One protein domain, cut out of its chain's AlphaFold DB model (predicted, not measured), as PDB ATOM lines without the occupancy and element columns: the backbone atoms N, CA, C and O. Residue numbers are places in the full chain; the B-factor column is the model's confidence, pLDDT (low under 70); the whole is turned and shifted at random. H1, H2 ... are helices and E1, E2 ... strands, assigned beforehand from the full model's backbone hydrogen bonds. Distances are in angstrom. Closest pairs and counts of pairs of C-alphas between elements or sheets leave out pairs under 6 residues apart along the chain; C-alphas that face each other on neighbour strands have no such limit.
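This is residues 2 to 70 of the 211 residues of an uncharacterized protein of Acetobacter malorum (UniProt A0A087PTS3). Two small strand hairpins, E3 with E4 and E1 with E2, come together near the short helix H2, while H1 lies far off at the end of an arm formed by residues 2 to 19. H3 follows H2 on the side away from the hairpin of E3 and E4, and the long link between E1 and E2 reaches out to Gly 27. The printed part has 69 residues with three named helices and four named strands, in the order H1, E1, E2, E3, E4, H2, H3; the two sheets, E1 - E2 and E3 - E4, are both antiparallel, and the class is mixed, helices and strands. The whole is loose, with a radius of gyration of the C-alphas of 15.4 A, and spans 43 by 31 by 29 A.

Find C-alpha 40 at (200.863, 129.781, 216.750); from there E3, residues 40 to 44, runs 10.8 A. E4, residues 47 to 50, comes back over 9.7 A, and H2, residues 51 to 54, follows directly, 5.0 A long. After Phe 55 comes H3, residues 56 to 64, 12.3 A long, ending at C-alpha 64 at (178.895, 127.318, 210.966). Look next at E1, residues 20 to 22, 6.3 A, and E2, residues 34 to 36, 7.1 A. H1, residues 4 to 10, begins at C-alpha 4 at (204.612, 113.905, 204.220) and is 10.1 A long.

Begin with the hairpin of E3 and E4, antiparallel at 153 degrees, where N 41 and O 49 are within hydrogen-bond range at 2.8 A and N 44 and O 47 at 2.9 A. Look at Tyr 51 of H2: its C-alpha is 5.2 A from that of Trp 41, the closest C-alphas of H2 and E3, and 6.9 A from that of Cys 21, the closest of H2 and E1. H2 and H3 are close but not clearly touching, with the closest C-alphas those of Ala 52 and Tyr 59, 6.0 A apart. In the hairpin of E1 and E2, antiparallel at 151 degrees, N 21 and O 35 are within range at 2.7 A. E1 is apart from E3 and E4, and H1 is apart from H2 and H3, for instance. In H1 and H3 every O i to N i+4 pair is within hydrogen-bond range; H2 is too short for such a pair.

The two C-alphas farthest apart are those of Glu 10 and Gly 27, at 44.9 A. The printed part has no cut. The link from E1 to E2, with 11 residues, is long. Mean pLDDT of the printed part is 88.7, and no printed residue is under 70.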
ATOM      1  N   GLU A   2     199.971 118.068 201.550       81.94
ATOM      2  CA  GLU A   2     200.462 116.682 201.587       81.94
ATOM      3  C   GLU A   2     200.866 116.306 203.015       81.94
ATOM      4  O   GLU A   2     201.575 117.056 203.690       81.94
ATOM      5  N   ASP A   3     200.394 115.153 203.479       84.56
ATOM      6  CA  ASP A   3     200.873 114.543 204.708       84.56
ATOM      7  C   ASP A   3     202.154 113.779 204.377       84.56
ATOM      8  O   ASP A   3     202.122 112.660 203.863       84.56
ATOM      9  N   VAL A   4     203.295 114.423 204.611       84.81
ATOM     10  CA  VAL A   4     204.612 113.905 204.220       84.81
ATOM     11  C   VAL A   4     204.912 112.565 204.902       84.81
ATOM     12  O   VAL A   4     205.514 111.676 204.294       84.81
ATOM     13  N   GLU A   5     204.476 112.374 206.148       83.56
ATOM     14  CA  GLU A   5     204.748 111.148 206.898       83.56
ATOM     15  C   GLU A   5     203.869 109.989 206.430       83.56
ATOM     16  O   GLU A   5     204.381 108.889 206.178       83.56
ATOM     17  N   ALA A   6     202.567 110.235 206.250       81.19
ATOM     18  CA  ALA A   6     201.641 109.237 205.732       81.19
ATOM     19  C   ALA A   6     201.967 108.868 204.277       81.19
ATOM     20  O   ALA A   6     201.988 107.683 203.936       81.19
ATOM     21  N   SER A   7     202.330 109.852 203.448       84.25
ATOM     22  CA  SER A   7     202.712 109.638 202.046       84.25
ATOM     23  C   SER A   7     203.981 108.795 201.922       84.25
ATOM     24  O   SER A   7     204.045 107.863 201.117       84.25
ATOM     25  N   ARG A   8     204.974 109.045 202.787       86.19
ATOM     26  CA  ARG A   8     206.199 108.237 202.865       86.19
ATOM     27  C   ARG A   8     205.915 106.798 203.304       86.19
ATOM     28  O   ARG A   8     206.514 105.872 202.759       86.19
ATOM     29  N   ARG A   9     205.018 106.595 204.275       89.12
ATOM     30  CA  ARG A   9     204.649 105.261 204.782       89.12
ATOM     31  C   ARG A   9     203.873 104.446 203.746       89.12
ATOM     32  O   ARG A   9     204.128 103.257 203.587       89.12
ATOM     33  N   GLU A  10     202.938 105.082 203.048       85.75
ATOM     34  CA  GLU A  10     202.016 104.413 202.122       85.75
ATOM     35  C   GLU A  10     202.521 104.379 200.673       85.75
ATOM     36  O   GLU A  10     201.894 103.745 199.824       85.75
ATOM     37  N   LYS A  11     203.664 105.026 200.391       86.44
ATOM     38  CA  LYS A  11     204.298 105.127 199.062       86.44
ATOM     39  C   LYS A  11     203.354 105.652 197.972       86.44
ATOM     40  O   LYS A  11     203.509 105.334 196.795       86.44
ATOM     41  N   LYS A  12     202.373 106.457 198.370       84.62
ATOM     42  CA  LYS A  12     201.412 107.144 197.506       84.62
ATOM     43  C   LYS A  12     201.103 108.513 198.120       84.62
ATOM     44  O   LYS A  12     201.182 108.621 199.342       84.62
ATOM     45  N   PRO A  13     200.736 109.533 197.328       85.06
ATOM     46  CA  PRO A  13     200.366 110.835 197.874       85.06
ATOM     47  C   PRO A  13     199.139 110.714 198.784       85.06
ATOM     48  O   PRO A  13     198.049 110.358 198.331       85.06
ATOM     49  N   VAL A  14     199.319 111.006 200.069       86.56
ATOM     50  CA  VAL A  14     198.255 111.124 201.065       86.56
ATOM     51  C   VAL A  14     198.073 112.607 201.363       86.56
ATOM     52  O   VAL A  14     198.978 113.290 201.837       86.56
ATOM     53  N   MET A  15     196.887 113.125 201.056       89.44
ATOM     54  CA  MET A  15     196.546 114.531 201.257       89.44
ATOM     55  C   MET A  15     195.729 114.695 202.536       89.44
ATOM     56  O   MET A  15     194.772 113.953 202.749       89.44
ATOM     57  N   LYS A  16     196.058 115.706 203.346       88.88
ATOM     58  CA  LYS A  16     195.247 116.123 204.495       88.88
ATOM     59  C   LYS A  16     194.568 117.464 204.228       88.88
ATOM     60  O   LYS A  16     195.167 118.394 203.665       88.88
ATOM     61  N   THR A  17     193.320 117.563 204.670       89.12
ATOM     62  CA  THR A  17     192.580 118.823 204.719       89.12
ATOM     63  C   THR A  17     192.987 119.569 205.979       89.12
ATOM     64  O   THR A  17     192.962 119.004 207.070       89.12
ATOM     65  N   ILE A  18     193.390 120.825 205.816       90.38
ATOM     66  CA  ILE A  18     193.663 121.739 206.925       90.38
ATOM     67  C   ILE A  18     192.874 123.014 206.743       90.38
ATOM     68  O   ILE A  18     192.583 123.426 205.620       90.38
ATOM     69  N   GLU A  19     192.573 123.637 207.867       92.12
ATOM     70  CA  GLU A  19     191.922 124.932 207.919       92.12
ATOM     71  C   GLU A  19     192.996 126.008 207.876       92.12
ATOM     72  O   GLU A  19     194.005 125.932 208.582       92.12
ATOM     73  N   LEU A  20     192.798 126.990 207.006       91.81
ATOM     74  CA  LEU A  20     193.752 128.061 206.770       91.81
ATOM     75  C   LEU A  20     193.126 129.389 207.184       91.81
ATOM     76  O   LEU A  20     191.960 129.657 206.903       91.81
ATOM     77  N   CYS A  21     193.926 130.226 207.830       91.44
ATOM     78  CA  CYS A  21     193.647 131.625 208.074       91.44
ATOM     79  C   CYS A  21     194.306 132.457 206.967       91.44
ATOM     80  O   CYS A  21     195.530 132.453 206.816       91.44
ATOM     81  N   GLU A  22     193.482 133.150 206.183       90.25
ATOM     82  CA  GLU A  22     193.915 134.142 205.200       90.25
ATOM     83  C   GLU A  22     193.810 135.534 205.830       90.25
ATOM     84  O   GLU A  22     192.710 135.992 206.148       90.25
ATOM     85  N   MET A  23     194.930 136.240 205.989       89.38
ATOM     86  CA  MET A  23     194.888 137.601 206.526       89.38
ATOM     87  C   MET A  23     194.932 138.641 205.416       89.38
ATOM     88  O   MET A  23     195.851 138.684 204.597       89.38
ATOM     89  N   ARG A  24     193.965 139.556 205.443       86.31
ATOM     90  CA  ARG A  24     193.888 140.692 204.524       86.31
ATOM     91  C   ARG A  24     194.339 141.954 205.241       86.31
ATOM     92  O   ARG A  24     193.633 142.459 206.108       86.31
ATOM     93  N   ILE A  25     195.517 142.449 204.878       85.38
ATOM     94  CA  ILE A  25     196.098 143.653 205.478       85.38
ATOM     95  C   ILE A  25     195.631 144.883 204.693       85.38
ATOM     96  O   ILE A  25     195.685 144.914 203.462       85.38
ATOM     97  N   ALA A  26     195.162 145.902 205.412       86.00
ATOM     98  CA  ALA A  26     194.679 147.145 204.821       86.00
ATOM     99  C   ALA A  26     195.798 147.871 204.054       86.00
ATOM    100  O   ALA A  26     196.881 148.110 204.588       86.00
ATOM    101  N   GLY A  27     195.532 148.238 202.797       84.00
ATOM    102  CA  GLY A  27     196.492 148.939 201.943       84.00
ATOM    103  C   GLY A  27     197.530 148.038 201.275       84.00
ATOM    104  O   GLY A  27     198.313 148.535 200.469       84.00
ATOM    105  N   GLU A  28     197.522 146.732 201.558       83.81
ATOM    106  CA  GLU A  28     198.461 145.772 200.988       83.81
ATOM    107  C   GLU A  28     197.731 144.757 200.098       83.81
ATOM    108  O   GLU A  28     196.979 143.879 200.535       83.81
ATOM    109  N   LYS A  29     197.938 144.904 198.788       79.25
ATOM    110  CA  LYS A  29     197.276 144.069 197.781       79.25
ATOM    111  C   LYS A  29     198.071 142.806 197.454       79.25
ATOM    112  O   LYS A  29     197.465 141.776 197.153       79.25
ATOM    113  N   ASN A  30     199.398 142.875 197.530       83.62
ATOM    114  CA  ASN A  30     200.281 141.825 197.031       83.62
ATOM    115  C   ASN A  30     200.654 140.812 198.114       83.62
ATOM    116  O   ASN A  30     201.060 139.701 197.787       83.62
ATOM    117  N   TYR A  31     200.508 141.177 199.386       85.38
ATOM    118  CA  TYR A  31     200.816 140.295 200.501       85.38
ATOM    119  C   TYR A  31     199.541 139.858 201.227       85.38
ATOM    120  O   TYR A  31     198.837 140.660 201.839       85.38
ATOM    121  N   VAL A  32     199.248 138.562 201.123       88.12
ATOM    122  CA  VAL A  32     198.132 137.886 201.791       88.12
ATOM    123  C   VAL A  32     198.692 136.629 202.450       88.12
ATOM    124  O   VAL A  32     198.759 135.577 201.805       88.12
ATOM    125  N   PRO A  33     199.189 136.719 203.694       89.81
ATOM    126  CA  PRO A  33     199.707 135.545 204.369       89.81
ATOM    127  C   PRO A  33     198.563 134.557 204.598       89.81
ATOM    128  O   PRO A  33     197.495 134.908 205.103       89.81
ATOM    129  N   THR A  34     198.812 133.319 204.181       91.94
ATOM    130  CA  THR A  34     197.912 132.185 204.377       91.94
ATOM    131  C   THR A  34     198.630 131.187 205.264       91.94
ATOM    132  O   THR A  34     199.686 130.672 204.893       91.94
ATOM    133  N   VAL A  35     198.083 130.949 206.447       92.69
ATOM    134  CA  VAL A  35     198.719 130.140 207.490       92.69
ATOM    135  C   VAL A  35     197.724 129.145 208.074       92.69
ATOM    136  O   VAL A  35     196.526 129.404 208.033       92.69
ATOM    137  N   PRO A  36     198.165 128.004 208.619       94.31
ATOM    138  CA  PRO A  36     197.261 127.076 209.294       94.31
ATOM    139  C   PRO A  36     196.565 127.726 210.497       94.31
ATOM    140  O   PRO A  36     197.204 128.430 211.280       94.31
ATOM    141  N   ALA A  37     195.259 127.508 210.649       92.62
ATOM    142  CA  ALA A  37     194.472 128.097 211.737       92.62
ATOM    143  C   ALA A  37     194.931 127.617 213.130       92.62
ATOM    144  O   ALA A  37     194.854 128.360 214.106       92.62
ATOM    145  N   ASP A  38     195.461 126.398 213.199       92.12
ATOM    146  CA  ASP A  38     196.040 125.747 214.377       92.12
ATOM    147  C   ASP A  38     197.490 126.171 214.668       92.12
ATOM    148  O   ASP A  38     198.051 125.802 215.698       92.12
ATOM    149  N   SER A  39     198.114 126.958 213.786       93.06
ATOM    150  CA  SER A  39     199.468 127.468 214.016       93.06
ATOM    151  C   SER A  39     199.499 128.585 215.067       93.06
ATOM    152  O   SER A  39     198.497 129.251 215.334       93.06
ATOM    153  N   ILE A  40     200.667 128.791 215.681       94.00
ATOM    154  CA  ILE A  40     200.863 129.781 216.750       94.00
ATOM    155  C   ILE A  40     200.921 131.192 216.142       94.00
ATOM    156  O   ILE A  40     201.771 131.476 215.299       94.00
ATOM    157  N   TRP A  41     200.047 132.085 216.611       91.38
ATOM    158  CA  TRP A  41     200.055 133.518 216.305       91.38
ATOM    159  C   TRP A  41     201.100 134.259 217.144       91.38
ATOM    160  O   TRP A  41     201.951 134.975 216.619       91.38
ATOM    161  N   LYS A  42     201.023 134.105 218.470       92.81
ATOM    162  CA  LYS A  42     201.894 134.784 219.439       92.81
ATOM    163  C   LYS A  42     201.917 133.995 220.743       92.81
ATOM    164  O   LYS A  42     200.923 133.376 221.113       92.81
ATOM    165  N   THR A  43     203.026 134.082 221.464       93.06
ATOM    166  CA  THR A  43     203.107 133.639 222.859       93.06
ATOM    167  C   THR A  43     202.965 134.850 223.779       93.06
ATOM    168  O   THR A  43     203.748 135.794 223.678       93.06
ATOM    169  N   GLU A  44     201.977 134.840 224.670       91.25
ATOM    170  CA  GLU A  44     201.711 135.912 225.632       91.25
ATOM    171  C   GLU A  44     201.608 135.320 227.040       91.25
ATOM    172  O   GLU A  44     200.876 134.364 227.262       91.25
ATOM    173  N   ASN A  45     202.400 135.835 227.986       89.19
ATOM    174  CA  ASN A  45     202.467 135.333 229.369       89.19
ATOM    175  C   ASN A  45     202.704 133.809 229.487       89.19
ATOM    176  O   ASN A  45     202.214 133.163 230.407       89.19
ATOM    177  N   GLY A  46     203.452 133.224 228.545       89.56
ATOM    178  CA  GLY A  46     203.716 131.780 228.491       89.56
ATOM    179  C   GLY A  46     202.598 130.944 227.856       89.56
ATOM    180  O   GLY A  46     202.803 129.755 227.621       89.56
ATOM    181  N   GLN A  47     201.459 131.548 227.512       90.75
ATOM    182  CA  GLN A  47     200.386 130.898 226.770       90.75
ATOM    183  C   GLN A  47     200.595 131.087 225.265       90.75
ATOM    184  O   GLN A  47     200.818 132.199 224.784       90.75
ATOM    185  N   GLN A  48     200.538 129.987 224.515       93.44
ATOM    186  CA  GLN A  48     200.537 130.026 223.054       93.44
ATOM    187  C   GLN A  48     199.118 130.329 222.586       93.44
ATOM    188  O   GLN A  48     198.196 129.599 222.932       93.44
ATOM    189  N   ILE A  49     198.961 131.404 221.820       93.69
ATOM    190  CA  ILE A  49     197.698 131.783 221.191       93.69
ATOM    191  C   ILE A  49     197.804 131.416 219.716       93.69
ATOM    192  O   ILE A  49     198.747 131.831 219.036       93.69
ATOM    193  N   THR A  50     196.850 130.642 219.221       95.00
ATOM    194  CA  THR A  50     196.736 130.228 217.818       95.00
ATOM    195  C   THR A  50     195.996 131.264 216.971       95.00
ATOM    196  O   THR A  50     195.332 132.167 217.489       95.00
ATOM    197  N   TYR A  51     196.077 131.147 215.643       93.25
ATOM    198  CA  TYR A  51     195.284 131.994 214.741       93.25
ATOM    199  C   TYR A  51     193.774 131.792 214.947       93.25
ATOM    200  O   TYR A  51     193.025 132.768 214.918       93.25
ATOM    201  N   ALA A  52     193.334 130.557 215.202       92.88
ATOM    202  CA  ALA A  52     191.941 130.239 215.509       92.88
ATOM    203  C   ALA A  52     191.453 130.922 216.798       92.88
ATOM    204  O   ALA A  52     190.324 131.397 216.846       92.88
ATOM    205  N   GLU A  53     192.298 131.022 217.827       92.56
ATOM    206  CA  GLU A  53     191.951 131.719 219.074       92.56
ATOM    207  C   GLU A  53     191.965 133.240 218.903       92.56
ATOM    208  O   GLU A  53     191.072 133.933 219.391       92.56
ATOM    209  N   ARG A  54     192.951 133.773 218.170       91.31
ATOM    210  CA  ARG A  54     193.053 135.212 217.900       91.31
ATOM    211  C   ARG A  54     191.868 135.743 217.087       91.31
ATOM    212  O   ARG A  54     191.464 136.887 217.303       91.31
ATOM    213  N   PHE A  55     191.355 134.953 216.147       90.44
ATOM    214  CA  PHE A  55     190.230 135.288 215.265       90.44
ATOM    215  C   PHE A  55     189.039 134.357 215.521       90.44
ATOM    216  O   PHE A  55     188.445 133.810 214.591       90.44
ATOM    217  N   SER A  56     188.716 134.147 216.799       91.56
ATOM    218  CA  SER A  56     187.716 133.171 217.241       91.56
ATOM    219  C   SER A  56     186.328 133.415 216.656       91.56
ATOM    220  O   SER A  56     185.678 132.464 216.233       91.56
ATOM    221  N   GLU A  57     185.899 134.670 216.552       90.44
ATOM    222  CA  GLU A  57     184.613 135.046 215.956       90.44
ATOM    223  C   GLU A  57     184.536 134.637 214.475       90.44
ATOM    224  O   GLU A  57     183.615 133.934 214.059       90.44
ATOM    225  N   GLN A  58     185.549 134.997 213.681       90.94
ATOM    226  CA  GLN A  58     185.598 134.655 212.256       90.94
ATOM    227  C   GLN A  58     185.762 133.147 212.048       90.94
ATOM    228  O   GLN A  58     185.247 132.591 211.075       90.94
ATOM    229  N   TYR A  59     186.473 132.474 212.952       91.31
ATOM    230  CA  TYR A  59     186.640 131.027 212.923       91.31
ATOM    231  C   TYR A  59     185.330 130.298 213.247       91.31
ATOM    232  O   TYR A  59     184.985 129.330 212.572       91.31
ATOM    233  N   GLN A  60     184.547 130.788 214.211       91.31
ATOM    234  CA  GLN A  60     183.208 130.265 214.499       91.31
ATOM    235  C   GLN A  60     182.262 130.447 213.306       91.31
ATOM    236  O   GLN A  60     181.599 129.487 212.915       91.31
ATOM    237  N   GLN A  61     182.255 131.628 212.678       90.69
ATOM    238  CA  GLN A  61     181.481 131.883 211.454       90.69
ATOM    239  C   GLN A  61     181.857 130.895 210.341       90.69
ATOM    240  O   GLN A  61     180.980 130.274 209.744       90.69
ATOM    241  N   PHE A  62     183.157 130.655 210.133       91.31
ATOM    242  CA  PHE A  62     183.647 129.651 209.184       91.31
ATOM    243  C   PHE A  62     183.132 128.236 209.501       91.31
ATOM    244  O   PHE A  62     182.702 127.524 208.597       91.31
ATOM    245  N   LYS A  63     183.123 127.832 210.778       92.56
ATOM    246  CA  LYS A  63     182.645 126.504 211.204       92.56
ATOM    247  C   LYS A  63     181.150 126.297 210.993       92.56
ATOM    248  O   LYS A  63     180.736 125.181 210.692       92.56
ATOM    249  N   VAL A  64     180.354 127.349 211.165       93.94
ATOM    250  CA  VAL A  64     178.895 127.318 210.966       93.94
ATOM    251  C   VAL A  64     178.522 127.517 209.487       93.94
ATOM    252  O   VAL A  64     177.386 127.258 209.097       93.94
ATOM    253  N   GLY A  65     179.482 127.906 208.640       89.88
ATOM    254  CA  GLY A  65     179.257 128.191 207.223       89.88
ATOM    255  C   GLY A  65     178.599 129.550 206.973       89.88
ATOM    256  O   GLY A  65     177.992 129.744 205.920       89.88
ATOM    257  N   ASP A  66     178.696 130.471 207.932       90.00
ATOM    258  CA  ASP A  66     178.171 131.829 207.816       90.00
ATOM    259  C   ASP A  66     179.176 132.763 207.118       90.00
ATOM    260  O   ASP A  66     180.373 132.481 206.999       90.00
ATOM    261  N   SER A  67     178.683 133.901 206.637       85.06
ATOM    262  CA  SER A  67     179.511 134.943 206.044       85.06
ATOM    263  C   SER A  67     180.419 135.596 207.090       85.06
ATOM    264  O   SER A  67     179.976 135.999 208.162       85.06
ATOM    265  N   GLN A  68     181.705 135.732 206.762       80.81
ATOM    266  CA  GLN A  68     182.663 136.406 207.632       80.81
ATOM    267  C   GLN A  68     182.592 137.921 207.423       80.81
ATOM    268  O   GLN A  68     182.907 138.425 206.341       80.81
ATOM    269  N   SER A  69     182.197 138.659 208.459       77.69
ATOM    270  CA  SER A  69     182.144 140.122 208.436       77.69
ATOM    271  C   SER A  69     183.392 140.738 209.065       77.69
ATOM    272  O   SER A  69     183.828 140.339 210.144       77.69
ATOM    273  N   GLY A  70     183.962 141.746 208.400       70.62
ATOM    274  CA  GLY A  70     185.023 142.564 208.983       70.62
ATOM    275  C   GLY A  70     184.483 143.466 210.093       70.62
ATOM    276  O   GLY A  70     183.387 144.009 209.977       70.62
TER     277      GLY A  70